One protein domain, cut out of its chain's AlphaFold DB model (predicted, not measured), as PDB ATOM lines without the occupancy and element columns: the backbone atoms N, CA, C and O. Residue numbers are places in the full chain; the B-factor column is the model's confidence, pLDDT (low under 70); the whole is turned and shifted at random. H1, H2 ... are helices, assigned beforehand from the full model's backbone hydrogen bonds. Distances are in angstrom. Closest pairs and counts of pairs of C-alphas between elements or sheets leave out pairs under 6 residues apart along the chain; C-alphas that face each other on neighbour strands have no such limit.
ATOM      1  N   ARG A 220      -3.211 108.087 -84.308       80.44
ATOM      2  CA  ARG A 220      -2.558 106.964 -84.974       80.44
ATOM      3  C   ARG A 220      -3.223 105.696 -84.470       80.44
ATOM      4  O   ARG A 220      -2.782 105.107 -83.482       80.44
ATOM      5  N   ILE A 221      -4.319 105.320 -85.119       86.62
ATOM      6  CA  ILE A 221      -5.071 104.116 -84.789       86.62
ATOM      7  C   ILE A 221      -4.449 102.940 -85.540       86.62
ATOM      8  O   ILE A 221      -4.507 102.866 -86.765       86.62
ATOM      9  N   ARG A 222      -3.840 102.002 -84.811       85.00
ATOM     10  CA  ARG A 222      -3.363 100.734 -85.377       85.00
ATOM     11  C   ARG A 222      -4.317  99.628 -84.953       85.00
ATOM     12  O   ARG A 222      -4.296  99.215 -83.795       85.00
ATOM     13  N   ALA A 223      -5.135  99.166 -85.890       82.06
ATOM     14  CA  ALA A 223      -6.058  98.042 -85.738       82.06
ATOM     15  C   ALA A 223      -5.760  96.971 -86.804       82.06
ATOM     16  O   ALA A 223      -6.636  96.554 -87.549       82.06
ATOM     17  N   GLU A 224      -4.489  96.590 -86.946       77.88
ATOM     18  CA  GLU A 224      -4.077  95.558 -87.903       77.88
ATOM     19  C   GLU A 224      -4.163  94.179 -87.252       77.88
ATOM     20  O   GLU A 224      -3.498  93.908 -86.247       77.88
ATOM     21  N   TRP A 225      -4.990  93.317 -87.838       68.62
ATOM     22  CA  TRP A 225      -5.003  91.894 -87.537       68.62
ATOM     23  C   TRP A 225      -3.913  91.232 -88.383       68.62
ATOM     24  O   TRP A 225      -4.073  91.057 -89.586       68.62
ATOM     25  N   ASP A 226      -2.762  90.939 -87.782       68.38
ATOM     26  CA  ASP A 226      -1.663  90.286 -88.495       68.38
ATOM     27  C   ASP A 226      -2.013  88.810 -88.748       68.38
ATOM     28  O   ASP A 226      -1.873  87.962 -87.863       68.38
ATOM     29  N   GLU A 227      -2.485  88.501 -89.957       64.19
ATOM     30  CA  GLU A 227      -2.801  87.135 -90.396       64.19
ATOM     31  C   GLU A 227      -1.567  86.211 -90.392       64.19
ATOM     32  O   GLU A 227      -1.702  84.990 -90.305       64.19
ATOM     33  N   ASN A 228      -0.353  86.779 -90.427       65.12
ATOM     34  CA  ASN A 228       0.906  86.037 -90.441       65.12
ATOM     35  C   ASN A 228       1.515  85.822 -89.049       65.12
ATOM     36  O   ASN A 228       2.561  85.169 -88.941       65.12
ATOM     37  N   ALA A 229       0.884  86.312 -87.976       65.94
ATOM     38  CA  ALA A 229       1.331  86.074 -86.609       65.94
ATOM     39  C   ALA A 229       1.126  84.593 -86.227       65.94
ATOM     40  O   ALA A 229       0.147  84.208 -85.588       65.94
ATOM     41  N   LYS A 230       2.090  83.741 -86.603       54.88
ATOM     42  CA  LYS A 230       2.100  82.273 -86.422       54.88
ATOM     43  C   LYS A 230       2.037  81.785 -84.965       54.88
ATOM     44  O   LYS A 230       2.078  80.582 -84.725       54.88
ATOM     45  N   THR A 231       1.912  82.671 -83.983       54.97
ATOM     46  CA  THR A 231       1.937  82.329 -82.556       54.97
ATOM     47  C   THR A 231       0.945  83.149 -81.739       54.97
ATOM     48  O   THR A 231       1.360  83.794 -80.794       54.97
ATOM     49  N   GLY A 232      -0.352  83.141 -82.074       57.06
ATOM     50  CA  GLY A 232      -1.472  83.414 -81.142       57.06
ATOM     51  C   GLY A 232      -1.504  84.747 -80.361       57.06
ATOM     52  O   GLY A 232      -2.450  84.997 -79.614       57.06
ATOM     53  N   GLU A 233      -0.511  85.614 -80.522       57.97
ATOM     54  CA  GLU A 233      -0.370  86.909 -79.874       57.97
ATOM     55  C   GLU A 233      -0.950  87.968 -80.805       57.97
ATOM     56  O   GLU A 233      -0.238  88.751 -81.431       57.97
ATOM     57  N   GLY A 234      -2.279  87.969 -80.919       59.50
ATOM     58  CA  GLY A 234      -2.990  89.053 -81.589       59.50
ATOM     59  C   GLY A 234      -2.593  90.397 -80.967       59.50
ATOM     60  O   GLY A 234      -2.689  90.578 -79.746       59.50
ATOM     61  N   ARG A 235      -2.120  91.334 -81.797       69.44
ATOM     62  CA  ARG A 235      -1.847  92.710 -81.373       69.44
ATOM     63  C   ARG A 235      -3.170  93.397 -81.052       69.44
ATOM     64  O   ARG A 235      -4.146  93.287 -81.783       69.44
ATOM     65  N   TYR A 236      -3.197  94.098 -79.929       81.00
ATOM     66  CA  TYR A 236      -4.372  94.851 -79.515       81.00
ATOM     67  C   TYR A 236      -4.464  96.141 -80.314       81.00
ATOM     68  O   TYR A 236      -3.419  96.721 -80.625       81.00
ATOM     69  N   PRO A 237      -5.684  96.633 -80.574       86.38
ATOM     70  CA  PRO A 237      -5.838  97.941 -81.169       86.38
ATOM     71  C   PRO A 237      -5.200  98.994 -80.258       86.38
ATOM     72  O   PRO A 237      -5.385  98.981 -79.030       86.38
ATOM     73  N   THR A 238      -4.423  99.885 -80.866       84.94
ATOM     74  CA  THR A 238      -3.770 101.000 -80.175       84.94
ATOM     75  C   THR A 238      -4.184 102.326 -80.792       84.94
ATOM     76  O   THR A 238      -4.307 102.421 -82.011       84.94
ATOM     77  N   ILE A 239      -4.392 103.345 -79.957       85.06
ATOM     78  CA  ILE A 239      -4.568 104.742 -80.378       85.06
ATOM     79  C   ILE A 239      -3.404 105.527 -79.791       85.06
ATOM     80  O   ILE A 239      -3.268 105.577 -78.573       85.06
ATOM     81  N   ASN A 240      -2.553 106.116 -80.634       84.56
ATOM     82  CA  ASN A 240      -1.326 106.797 -80.191       84.56
ATOM     83  C   ASN A 240      -0.457 105.888 -79.305       84.56
ATOM     84  O   ASN A 240      -0.011 106.276 -78.230       84.56
ATOM     85  N   ASP A 241      -0.307 104.634 -79.742       84.31
ATOM     86  CA  ASP A 241       0.399 103.560 -79.035       84.31
ATOM     87  C   ASP A 241      -0.200 103.196 -77.648       84.31
ATOM     88  O   ASP A 241       0.323 102.327 -76.945       84.31
ATOM     89  N   LEU A 242      -1.359 103.762 -77.273       82.44
ATOM     90  CA  LEU A 242      -2.134 103.364 -76.095       82.44
ATOM     91  C   LEU A 242      -3.054 102.195 -76.432       82.44
ATOM     92  O   LEU A 242      -3.939 102.292 -77.280       82.44
ATOM     93  N   ARG A 243      -2.866 101.081 -75.731       83.50
ATOM     94  CA  ARG A 243      -3.646  99.855 -75.902       83.50
ATOM     95  C   ARG A 243      -5.058  99.999 -75.328       83.50
ATOM     96  O   ARG A 243      -5.214 100.286 -74.145       83.50
ATOM     97  N   LEU A 244      -6.074  99.728 -76.149       80.81
ATOM     98  CA  LEU A 244      -7.482  99.930 -75.775       80.81
ATOM     99  C   LEU A 244      -8.143  98.737 -75.072       80.81
ATOM    100  O   LEU A 244      -9.125  98.916 -74.359       80.81
ATOM    101  N   ALA A 245      -7.632  97.520 -75.273       77.88
ATOM    102  CA  ALA A 245      -8.214  96.303 -74.710       77.88
ATOM    103  C   ALA A 245      -7.197  95.501 -73.895       77.88
ATOM    104  O   ALA A 245      -6.016  95.400 -74.240       77.88
ATOM    105  N   TYR A 246      -7.675  94.880 -72.820       71.38
ATOM    106  CA  TYR A 246      -6.895  94.011 -71.947       71.38
ATOM    107  C   TYR A 246      -7.455  92.588 -72.019       71.38
ATOM    108  O   TYR A 246      -8.639  92.390 -71.762       71.38
ATOM    109  N   ARG A 247      -6.613  91.587 -72.313       67.25
ATOM    110  CA  ARG A 247      -6.922  90.202 -71.927       67.25
ATOM    111  C   ARG A 247      -6.214  89.917 -70.621       67.25
ATOM    112  O   ARG A 247      -5.043  90.266 -70.455       67.25
ATOM    113  N   THR A 248      -6.916  89.240 -69.727       63.34
ATOM    114  CA  THR A 248      -6.329  88.624 -68.544       63.34
ATOM    115  C   THR A 248      -5.282  87.609 -68.983       63.34
ATOM    116  O   THR A 248      -5.602  86.491 -69.369       63.34
ATOM    117  N   PRO A 297     -19.593 100.736 -67.517       67.25
ATOM    118  CA  PRO A 297     -18.987 100.696 -68.853       67.25
ATOM    119  C   PRO A 297     -19.965 100.461 -70.015       67.25
ATOM    120  O   PRO A 297     -19.766 101.030 -71.089       67.25
ATOM    121  N   CYS A 298     -21.024  99.662 -69.830       75.94
ATOM    122  CA  CYS A 298     -21.909  99.268 -70.934       75.94
ATOM    123  C   CYS A 298     -22.769 100.434 -71.443       75.94
ATOM    124  O   CYS A 298     -22.988 100.555 -72.646       75.94
ATOM    125  N   GLN A 299     -23.224 101.325 -70.555       79.12
ATOM    126  CA  GLN A 299     -24.051 102.477 -70.939       79.12
ATOM    127  C   GLN A 299     -23.243 103.526 -71.705       79.12
ATOM    128  O   GLN A 299     -23.658 103.966 -72.779       79.12
ATOM    129  N   SER A 300     -22.063 103.893 -71.194       81.50
ATOM    130  CA  SER A 300     -21.178 104.843 -71.876       81.50
ATOM    131  C   SER A 300     -20.721 104.310 -73.231       81.50
ATOM    132  O   SER A 300     -20.688 105.066 -74.199       81.50
ATOM    133  N   LEU A 301     -20.424 103.010 -73.325       84.62
ATOM    134  CA  LEU A 301     -20.040 102.398 -74.591       84.62
ATOM    135  C   LEU A 301     -21.205 102.332 -75.586       84.62
ATOM    136  O   LEU A 301     -21.004 102.585 -76.768       84.62
ATOM    137  N   THR A 302     -22.421 102.044 -75.116       87.31
ATOM    138  CA  THR A 302     -23.626 102.042 -75.963       87.31
ATOM    139  C   THR A 302     -23.874 103.417 -76.576       87.31
ATOM    140  O   THR A 302     -24.120 103.531 -77.773       87.31
ATOM    141  N   LEU A 303     -23.754 104.479 -75.778       85.75
ATOM    142  CA  LEU A 303     -23.882 105.849 -76.276       85.75
ATOM    143  C   LEU A 303     -22.750 106.226 -77.224       85.75
ATOM    144  O   LEU A 303     -22.998 106.860 -78.245       85.75
ATOM    145  N   PHE A 304     -21.519 105.811 -76.917       87.81
ATOM    146  CA  PHE A 304     -20.390 106.006 -77.817       87.81
ATOM    147  C   PHE A 304     -20.622 105.330 -79.173       87.81
ATOM    148  O   PHE A 304     -20.414 105.962 -80.202       87.81
ATOM    149  N   LEU A 305     -21.118 104.091 -79.181       90.06
ATOM    150  CA  LEU A 305     -21.478 103.358 -80.396       90.06
ATOM    151  C   LEU A 305     -22.569 104.063 -81.203       90.06
ATOM    152  O   LEU A 305     -22.436 104.168 -82.416       90.06
ATOM    153  N   LEU A 306     -23.611 104.577 -80.542       89.62
ATOM    154  CA  LEU A 306     -24.681 105.330 -81.203       89.62
ATOM    155  C   LEU A 306     -24.168 106.627 -81.840       89.62
ATOM    156  O   LEU A 306     -24.542 106.959 -82.961       89.62
ATOM    157  N   MET A 307     -23.295 107.361 -81.147       88.94
ATOM    158  CA  MET A 307     -22.671 108.556 -81.724       88.94
ATOM    159  C   MET A 307     -21.754 108.191 -82.895       88.94
ATOM    160  O   MET A 307     -21.750 108.877 -83.914       88.94
ATOM    161  N   LEU A 308     -20.995 107.102 -82.763       90.38
ATOM    162  CA  LEU A 308     -20.089 106.634 -83.803       90.38
ATOM    163  C   LEU A 308     -20.847 106.172 -85.053       90.38
ATOM    164  O   LEU A 308     -20.416 106.487 -86.157       90.38
ATOM    165  N   SER A 309     -21.985 105.486 -84.901       92.56
ATOM    166  CA  SER A 309     -22.824 105.077 -86.032       92.56
ATOM    167  C   SER A 309     -23.415 106.282 -86.759       92.56
ATOM    168  O   SER A 309     -23.272 106.379 -87.972       92.56
ATOM    169  N   GLN A 310     -23.964 107.256 -86.024       90.75
ATOM    170  CA  GLN A 310     -24.472 108.501 -86.613       90.75
ATOM    171  C   GLN A 310     -23.379 109.276 -87.359       90.75
ATOM    172  O   GLN A 310     -23.631 109.844 -88.421       90.75
ATOM    173  N   LEU A 311     -22.157 109.291 -86.820       88.75
ATOM    174  CA  LEU A 311     -21.015 109.919 -87.474       88.75
ATOM    175  C   LEU A 311     -20.622 109.179 -88.760       88.75
ATOM    176  O   LEU A 311     -20.379 109.830 -89.774       88.75
ATOM    177  N   CYS A 312     -20.588 107.843 -88.746       90.62
ATOM    178  CA  CYS A 312     -20.351 107.037 -89.945       90.62
ATOM    179  C   CYS A 312     -21.398 107.306 -91.029       90.62
ATOM    180  O   CYS A 312     -21.018 107.548 -92.175       90.62
ATOM    181  N   ASP A 313     -22.682 107.326 -90.667       89.75
ATOM    182  CA  ASP A 313     -23.777 107.618 -91.595       89.75
ATOM    183  C   ASP A 313     -23.609 109.017 -92.198       89.75
ATOM    184  O   ASP A 313     -23.675 109.196 -93.414       89.75
ATOM    185  N   HIS A 314     -23.303 110.015 -91.363       87.94
ATOM    186  CA  HIS A 314     -23.063 111.376 -91.831       87.94
ATOM    187  C   HIS A 314     -21.893 111.444 -92.821       87.94
ATOM    188  O   HIS A 314     -22.050 111.977 -93.919       87.94
ATOM    189  N   VAL A 315     -20.742 110.853 -92.483       87.12
ATOM    190  CA  VAL A 315     -19.562 110.826 -93.363       87.12
ATOM    191  C   VAL A 315     -19.870 110.125 -94.686       87.12
ATOM    192  O   VAL A 315     -19.451 110.614 -95.731       87.12
ATOM    193  N   GLN A 316     -20.646 109.039 -94.683       88.00
ATOM    194  CA  GLN A 316     -21.089 108.382 -95.918       88.00
ATOM    195  C   GLN A 316     -22.000 109.272 -96.763       88.00
ATOM    196  O   GLN A 316     -21.836 109.319 -97.980       88.00
ATOM    197  N   THR A 317     -22.939 109.996 -96.142       89.00
ATOM    198  CA  THR A 317     -23.819 110.917 -96.883       89.00
ATOM    199  C   THR A 317     -23.049 112.076 -97.512       89.00
ATOM    200  O   THR A 317     -23.332 112.443 -98.650       89.00
ATOM    201  N   VAL A 318     -22.046 112.615 -96.810       85.31
ATOM    202  CA  VAL A 318     -21.168 113.679 -97.324       85.31
ATOM    203  C   VAL A 318     -20.251 113.141 -98.428       85.31
ATOM    204  O   VAL A 318     -20.013 113.827 -99.418       85.31
ATOM    205  N   ASN A 319     -19.802 111.890 -98.312       84.75
ATOM    206  CA  ASN A 319     -18.861 111.254 -99.237       84.75
ATOM    207  C   ASN A 319     -19.530 110.294-100.213       84.75
ATOM    208  O   ASN A 319     -18.960 109.251-100.535       84.75
ATOM    209  N   ALA A 320     -20.712 110.645-100.721       80.75
ATOM    210  CA  ALA A 320     -21.499 109.783-101.605       80.75
ATOM    211  C   ALA A 320     -20.717 109.258-102.835       80.75
ATOM    212  O   ALA A 320     -21.051 108.209-103.394       80.75
ATOM    213  N   GLU A 321     -19.656 109.959-103.243       80.19
ATOM    214  CA  GLU A 321     -18.771 109.577-104.348       80.19
ATOM    215  C   GLU A 321     -17.750 108.482-103.980       80.19
ATOM    216  O   GLU A 321     -17.358 107.690-104.838       80.19
ATOM    217  N   ARG A 322     -17.337 108.384-102.708       72.75
ATOM    218  CA  ARG A 322     -16.367 107.392-102.213       72.75
ATOM    219  C   ARG A 322     -17.087 106.343-101.372       72.75
ATOM    220  O   ARG A 322     -17.184 106.442-100.156       72.75
ATOM    221  N   ARG A 323     -17.587 105.311-102.053       70.19
ATOM    222  CA  ARG A 323     -18.395 104.211-101.495       70.19
ATOM    223  C   ARG A 323     -17.603 103.196-100.653       70.19
ATOM    224  O   ARG A 323     -17.717 101.996-100.883       70.19
ATOM    225  N   SER A 324     -16.768 103.636 -99.717       85.88
ATOM    226  CA  SER A 324     -16.261 102.714 -98.694       85.88
ATOM    227  C   SER A 324     -17.229 102.723 -97.520       85.88
ATOM    228  O   SER A 324     -17.400 103.761 -96.890       85.88
ATOM    229  N   GLU A 325     -17.871 101.597 -97.246       91.75
ATOM    230  CA  GLU A 325     -18.659 101.395 -96.026       91.75
ATOM    231  C   GLU A 325     -17.722 101.159 -94.821       91.75
ATOM    232  O   GLU A 325     -16.543 100.834 -95.017       91.75
ATOM    233  N   PRO A 326     -18.197 101.327 -93.571       92.75
ATOM    234  CA  PRO A 326     -17.398 101.041 -92.392       92.75
ATOM    235  C   PRO A 326     -17.118  99.532 -92.362       92.75
ATOM    236  O   PRO A 326     -17.996  98.745 -92.719       92.75
ATOM    237  N   PRO A 327     -15.933  99.094 -91.907       94.00
ATOM    238  CA  PRO A 327     -15.584  97.675 -91.920       94.00
ATOM    239  C   PRO A 327     -16.495  96.812 -91.033       94.00
ATOM    240  O   PRO A 327     -16.646  95.625 -91.310       94.00
ATOM    241  N   TYR A 328     -17.109  97.394 -89.995       95.75
ATOM    242  CA  TYR A 328     -18.019  96.692 -89.089       95.75
ATOM    243  C   TYR A 328     -19.357  97.420 -88.947       95.75
ATOM    244  O   TYR A 328     -19.388  98.616 -88.639       95.75
ATOM    245  N   ASP A 329     -20.460  96.684 -89.106       94.31
ATOM    246  CA  ASP A 329     -21.821  97.211 -88.956       94.31
ATOM    247  C   ASP A 329     -22.104  97.603 -87.497       94.31
ATOM    248  O   ASP A 329     -21.761  96.868 -86.562       94.31
ATOM    249  N   MET A 330     -22.742  98.760 -87.303       93.94
ATOM    250  CA  MET A 330     -23.094  99.314 -85.993       93.94
ATOM    251  C   MET A 330     -24.576  99.686 -85.978       93.94
ATOM    252  O   MET A 330     -24.972 100.682 -86.578       93.94
ATOM    253  N   LYS A 331     -25.402  98.896 -85.282       90.19
ATOM    254  CA  LYS A 331     -26.860  99.105 -85.191       90.19
ATOM    255  C   LYS A 331     -27.370  98.770 -83.799       90.19
ATOM    256  O   LYS A 331     -27.001  97.737 -83.255       90.19
ATOM    257  N   ASP A 332     -28.238  99.610 -83.241       86.31
ATOM    258  CA  ASP A 332     -29.014  99.323 -82.021       86.31
ATOM    259  C   ASP A 332     -28.185  98.754 -80.852       86.31
ATOM    260  O   ASP A 332     -28.516  97.712 -80.287       86.31
ATOM    261  N   ALA A 333     -27.076  99.420 -80.503       89.38
ATOM    262  CA  ALA A 333     -26.124  98.977 -79.470       89.38
ATOM    263  C   ALA A 333     -25.378  97.661 -79.775       89.38
ATOM    264  O   ALA A 333     -24.757  97.071 -78.884       89.38
ATOM    265  N   LYS A 334     -25.401  97.212 -81.033       92.69
ATOM    266  CA  LYS A 334     -24.614  96.086 -81.532       92.69
ATOM    267  C   LYS A 334     -23.483  96.567 -82.421       92.69
ATOM    268  O   LYS A 334     -23.661  97.497 -83.206       92.69
ATOM    269  N   ILE A 335     -22.351  95.882 -82.333       94.00
ATOM    270  CA  ILE A 335     -21.255  96.008 -83.293       94.00
ATOM    271  C   ILE A 335     -20.848  94.616 -83.758       94.00
ATOM    272  O   ILE A 335     -20.634  93.731 -82.930       94.00
ATOM    273  N   ASP A 336     -20.825  94.411 -85.074       93.94
ATOM    274  CA  ASP A 336     -20.545  93.106 -85.695       93.94
ATOM    275  C   ASP A 336     -21.392  91.954 -85.103       93.94
ATOM    276  O   ASP A 336     -20.919  90.869 -84.773       93.94
ATOM    277  N   GLY A 337     -22.677  92.232 -84.855       92.25
ATOM    278  CA  GLY A 337     -23.622  91.276 -84.267       92.25
ATOM    279  C   GLY A 337     -23.525  91.082 -82.744       92.25
ATOM    280  O   GLY A 337     -24.428  90.466 -82.171       92.25
ATOM    281  N   VAL A 338     -22.513  91.637 -82.067       92.88
ATOM    282  CA  VAL A 338     -22.351  91.546 -80.605       92.88
ATOM    283  C   VAL A 338     -23.155  92.639 -79.905       92.88
ATOM    284  O   VAL A 338     -22.901  93.823 -80.104       92.88
ATOM    285  N   ASP A 339     -24.105  92.245 -79.054       93.56
ATOM    286  CA  ASP A 339     -24.946  93.150 -78.259       93.56
ATOM    287  C   ASP A 339     -24.219  93.619 -76.992       93.56
ATOM    288  O   ASP A 339     -24.088  92.870 -76.020       93.56
ATOM    289  N   VAL A 340     -23.761  94.874 -76.999       89.81
ATOM    290  CA  VAL A 340     -22.940  95.454 -75.924       89.81
ATOM    291  C   VAL A 340     -23.704  95.560 -74.603       89.81
ATOM    292  O   VAL A 340     -23.104  95.517 -73.530       89.81
ATOM    293  N   THR A 341     -25.037  95.624 -74.654       89.38
ATOM    294  CA  THR A 341     -25.878  95.701 -73.450       89.38
ATOM    295  C   THR A 341     -25.946  94.381 -72.683       89.38
ATOM    296  O   THR A 341     -26.258  94.379 -71.493       89.38
ATOM    297  N   LYS A 342     -25.621  93.265 -73.347       89.69
ATOM    298  CA  LYS A 342     -25.667  91.906 -72.789       89.69
ATOM    299  C   LYS A 342     -24.290  91.344 -72.447       89.69
ATOM    300  O   LYS A 342     -24.195  90.187 -72.050       89.69
ATOM    301  N   LEU A 343     -23.230  92.137 -72.606       86.38
ATOM    302  CA  LEU A 343     -21.875  91.695 -72.303       86.38
ATOM    303  C   LEU A 343     -21.646  91.624 -70.798       86.38
ATOM    304  O   LEU A 343     -21.697  92.630 -70.089       86.38
ATOM    305  N   GLU A 344     -21.326  90.426 -70.324       86.38
ATOM    306  CA  GLU A 344     -20.839  90.234 -68.966       86.38
ATOM    307  C   GLU A 344     -19.396  90.742 -68.833       86.38
ATOM    308  O   GLU A 344     -18.587  90.640 -69.759       86.38
ATOM    309  N   GLU A 345     -19.017  91.240 -67.653       80.00
ATOM    310  CA  GLU A 345     -17.631  91.654 -67.368       80.00
ATOM    311  C   GLU A 345     -16.624  90.488 -67.481       80.00
ATOM    312  O   GLU A 345     -15.422  90.704 -67.653       80.00
ATOM    313  N   SER A 346     -17.104  89.246 -67.372       82.00
ATOM    314  CA  SER A 346     -16.336  88.007 -67.540       82.00
ATOM    315  C   SER A 346     -15.922  87.746 -68.988       82.00
ATOM    316  O   SER A 346     -14.903  87.085 -69.209       82.00
ATOM    317  N   ASP A 347     -16.674  88.247 -69.969       85.44
ATOM    318  CA  ASP A 347     -16.494  87.895 -71.378       85.44
ATOM    319  C   ASP A 347     -15.423  88.756 -72.066       85.44
ATOM    320  O   ASP A 347     -15.664  89.566 -72.964       85.44
ATOM    321  N   THR A 348     -14.182  88.591 -71.611       83.12
ATOM    322  CA  THR A 348     -13.022  89.345 -72.119       83.12
ATOM    323  C   THR A 348     -12.777  89.157 -73.621       83.12
ATOM    324  O   THR A 348     -12.178  90.033 -74.256       83.12
ATOM    325  N   ALA A 349     -13.229  88.039 -74.199       83.06
ATOM    326  CA  ALA A 349     -13.096  87.750 -75.619       83.06
ATOM    327  C   ALA A 349     -14.031  88.645 -76.438       83.06
ATOM    328  O   ALA A 349     -13.554  89.364 -77.320       83.06
ATOM    329  N   SER A 350     -15.316  88.683 -76.080       88.19
ATOM    330  CA  SER A 350     -16.295  89.551 -76.737       88.19
ATOM    331  C   SER A 350     -15.978  91.033 -76.523       88.19
ATOM    332  O   SER A 350     -16.008  91.801 -77.482       88.19
ATOM    333  N   TRP A 351     -15.536  91.437 -75.323       86.00
ATOM    334  CA  TRP A 351     -15.049  92.804 -75.075       86.00
ATOM    335  C   TRP A 351     -13.870  93.186 -75.975       86.00
ATOM    336  O   TRP A 351     -13.834  94.286 -76.527       86.00
ATOM    337  N   SER A 352     -12.905  92.280 -76.155       85.06
ATOM    338  CA  SER A 352     -11.770  92.523 -77.051       85.06
ATOM    339  C   SER A 352     -12.222  92.668 -78.507       85.06
ATOM    340  O   SER A 352     -11.690  93.520 -79.213       85.06
ATOM    341  N   SER A 353     -13.203  91.864 -78.936       87.75
ATOM    342  CA  SER A 353     -13.781  91.930 -80.285       87.75
ATOM    343  C   SER A 353     -14.475  93.270 -80.533       87.75
ATOM    344  O   SER A 353     -14.183  93.951 -81.511       87.75
ATOM    345  N   VAL A 354     -15.313  93.712 -79.591       90.12
ATOM    346  CA  VAL A 354     -16.016  95.003 -79.654       90.12
ATOM    347  C   VAL A 354     -15.035  96.172 -79.745       90.12
ATOM    348  O   VAL A 354     -15.181  97.038 -80.604       90.12
ATOM    349  N   VAL A 355     -13.999  96.189 -78.900       89.38
ATOM    350  CA  VAL A 355     -12.977  97.247 -78.922       89.38
ATOM    351  C   VAL A 355     -12.178  97.236 -80.228       89.38
ATOM    352  O   VAL A 355     -11.813  98.299 -80.731       89.38
ATOM    353  N   PHE A 356     -11.913  96.058 -80.794       89.56
ATOM    354  CA  PHE A 356     -11.260  95.938 -82.094       89.56
ATOM    355  C   PHE A 356     -12.123  96.518 -83.220       89.56
ATOM    356  O   PHE A 356     -11.642  97.375 -83.961       89.56
ATOM    357  N   CYS A 357     -13.400  96.133 -83.291       92.06
ATOM    358  CA  CYS A 357     -14.334  96.640 -84.296       92.06
ATOM    359  C   CYS A 357     -14.497  98.165 -84.194       92.06
ATOM    360  O   CYS A 357     -14.463  98.874 -85.199       92.06
ATOM    361  N   LEU A 358     -14.577  98.691 -82.965       91.75
ATOM    362  CA  LEU A 358     -14.604 100.130 -82.697       91.75
ATOM    363  C   LEU A 358     -13.354 100.842 -83.218       91.75
ATOM    364  O   LEU A 358     -13.460 101.859 -83.901       91.75
ATOM    365  N   ALA A 359     -12.169 100.315 -82.910       90.94
ATOM    366  CA  ALA A 359     -10.915 100.902 -83.362       90.94
ATOM    367  C   ALA A 359     -10.786 100.871 -84.891       90.94
ATOM    368  O   ALA A 359     -10.320 101.840 -85.483       90.94
ATOM    369  N   ALA A 360     -11.227  99.794 -85.540       91.25
ATOM    370  CA  ALA A 360     -11.221  99.688 -86.993       91.25
ATOM    371  C   ALA A 360     -12.178 100.693 -87.658       91.25
ATOM    372  O   ALA A 360     -11.779 101.370 -88.603       91.25
ATOM    373  N   ASN A 361     -13.391 100.869 -87.123       93.94
ATOM    374  CA  ASN A 361     -14.333 101.880 -87.616       93.94
ATOM    375  C   ASN A 361     -13.812 103.312 -87.400       93.94
ATOM    376  O   ASN A 361     -13.926 104.152 -88.289       93.94
ATOM    377  N   LEU A 362     -13.176 103.590 -86.257       91.06
ATOM    378  CA  LEU A 362     -12.524 104.880 -86.004       91.06
ATOM    379  C   LEU A 362     -11.340 105.129 -86.950       91.06
ATOM    380  O   LEU A 362     -11.164 106.252 -87.423       91.06
ATOM    381  N   LYS A 363     -10.540 104.096 -87.248       90.50
ATOM    382  CA  LYS A 363      -9.452 104.178 -88.233       90.50
ATOM    383  C   LYS A 363     -10.019 104.534 -89.607       90.50
ATOM    384  O   LYS A 363      -9.570 105.508 -90.205       90.50
ATOM    385  N   TRP A 364     -11.053 103.819 -90.045       92.38
ATOM    386  CA  TRP A 364     -11.748 104.094 -91.302       92.38
ATOM    387  C   TRP A 364     -12.280 105.535 -91.371       92.38
ATOM    388  O   TRP A 364     -12.044 106.228 -92.360       92.38
ATOM    389  N   LEU A 365     -12.918 106.034 -90.305       89.75
ATOM    390  CA  LEU A 365     -13.371 107.429 -90.226       89.75
ATOM    391  C   LEU A 365     -12.214 108.426 -90.358       89.75
ATOM    392  O   LEU A 365     -12.337 109.427 -91.068       89.75
ATOM    393  N   SER A 366     -11.086 108.165 -89.693       87.44
ATOM    394  CA  SER A 366      -9.908 109.038 -89.760       87.44
ATOM    395  C   SER A 366      -9.302 109.094 -91.166       87.44
ATOM    396  O   SER A 366      -8.999 110.172 -91.665       87.44
ATOM    397  N   GLU A 367      -9.206 107.954 -91.850       86.69
ATOM    398  CA  GLU A 367      -8.674 107.877 -93.212       86.69
ATOM    399  C   GLU A 367      -9.631 108.536 -94.212       86.69
ATOM    400  O   GLU A 367      -9.209 109.299 -95.079       86.69
ATOM    401  N   THR A 368     -10.934 108.308 -94.045       86.12
ATOM    402  CA  THR A 368     -11.968 108.841 -94.939       86.12
ATOM    403  C   THR A 368     -12.101 110.361 -94.806       86.12
ATOM    404  O   THR A 368     -12.177 111.052 -95.820       86.12
ATOM    405  N   SER A 369     -12.067 110.897 -93.581       79.25
ATOM    406  CA  SER A 369     -12.119 112.348 -93.321       79.25
ATOM    407  C   SER A 369     -10.862 113.098 -93.770       79.25
ATOM    408  O   SER A 369     -10.950 114.242 -94.208       79.25
ATOM    409  N   MET A 370      -9.683 112.469 -93.733       75.00
ATOM    410  CA  MET A 370      -8.485 113.062 -94.339       75.00
ATOM    411  C   MET A 370      -8.567 113.077 -95.862       75.00
ATOM    412  O   MET A 370      -8.121 114.023 -96.508       75.00
ATOM    413  N   ALA A 371      -9.170 112.048 -96.450       75.44
ATOM    414  CA  ALA A 371      -9.269 111.934 -97.891       75.44
ATOM    415  C   ALA A 371     -10.237 112.971 -98.503       75.44
ATOM    416  O   ALA A 371     -10.083 113.303 -99.681       75.44
ATOM    417  N   THR A 372     -11.216 113.477 -97.744       71.19
ATOM    418  CA  THR A 372     -12.168 114.516 -98.189       71.19
ATOM    419  C   THR A 372     -11.610 115.923 -98.151       71.19
ATOM    420  O   THR A 372     -12.041 116.758 -98.939       71.19
ATOM    421  N   LEU A 373     -10.656 116.189 -97.261       68.25
ATOM    422  CA  LEU A 373     -10.023 117.501 -97.155       68.25
ATOM    423  C   LEU A 373      -9.095 117.808 -98.337       68.25
ATOM    424  O   LEU A 373      -8.806 118.975 -98.572       68.25
ATOM    425  N   GLY A 374      -8.702 116.791 -99.114       59.59
ATOM    426  CA  GLY A 374      -7.825 116.933-100.274       59.59
ATOM    427  C   GLY A 374      -6.429 117.473 -99.916       59.59
ATOM    428  O   GLY A 374      -6.218 118.047 -98.849       59.59
ATOM    429  N   PRO A 375      -5.424 117.294-100.782       57.06
ATOM    430  CA  PRO A 375      -4.269 118.176-100.759       57.06
ATOM    431  C   PRO A 375      -4.743 119.543-101.272       57.06
ATOM    432  O   PRO A 375      -4.919 119.715-102.476       57.06
ATOM    433  N   SER A 376      -5.046 120.467-100.359       46.41
ATOM    434  CA  SER A 376      -5.225 121.887-100.702       46.41
ATOM    435  C   SER A 376      -3.952 122.474-101.295       46.41
ATOM    436  O   SER A 376      -2.888 122.226-100.674       46.41
TER     437      SER A 376
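What this domain is: This is residues 220 to 248 and 297 to 376 of the 376 residues of an uncharacterized protein of Thalassiosira oceanica (UniProt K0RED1). Two long helices, H2 and H1, lie side by side and run the same way, and a long loop, residues 319 to 347, folds back between their ends. A second looped stretch, residues 220 to 248, lies on the other side of H2 from H1, and its residues 227 to 233 stick out. The printed part has 109 residues, under half of them in the two named helices, H1 then H2, with no named strand: all helix, compact, radius of gyration of the C-alphas 14.9 A, spans 46 by 33 by 21 A.

How they stand to each other: H2, residues 348 to 373, touches H1, residues 297 to 318, with residues 358 to 369 alone; the closest C-alphas, of Leu 365 and Cys 312, are 7.0 A apart. Their tilt is shallow, 29 degrees. Every O i to N i+4 pair is within hydrogen-bond range in H1, 21 of 22 in H2.

Where its parts are: H2 spans 37.8 A from C-alpha 348 at (-13.022, 89.345, -72.119); H1 spans 31.4 A, ending at C-alpha 318 (-21.168, 113.679, -97.324).

The domain as a whole: Residues 249 to 296 are cut out, a gap of 17.5 A between C-alphas 248 and 297. The H1 to H2 link is long. Confidence is under 70 at residues 225 to 235, 247 to 248, 297 and 373 to 376.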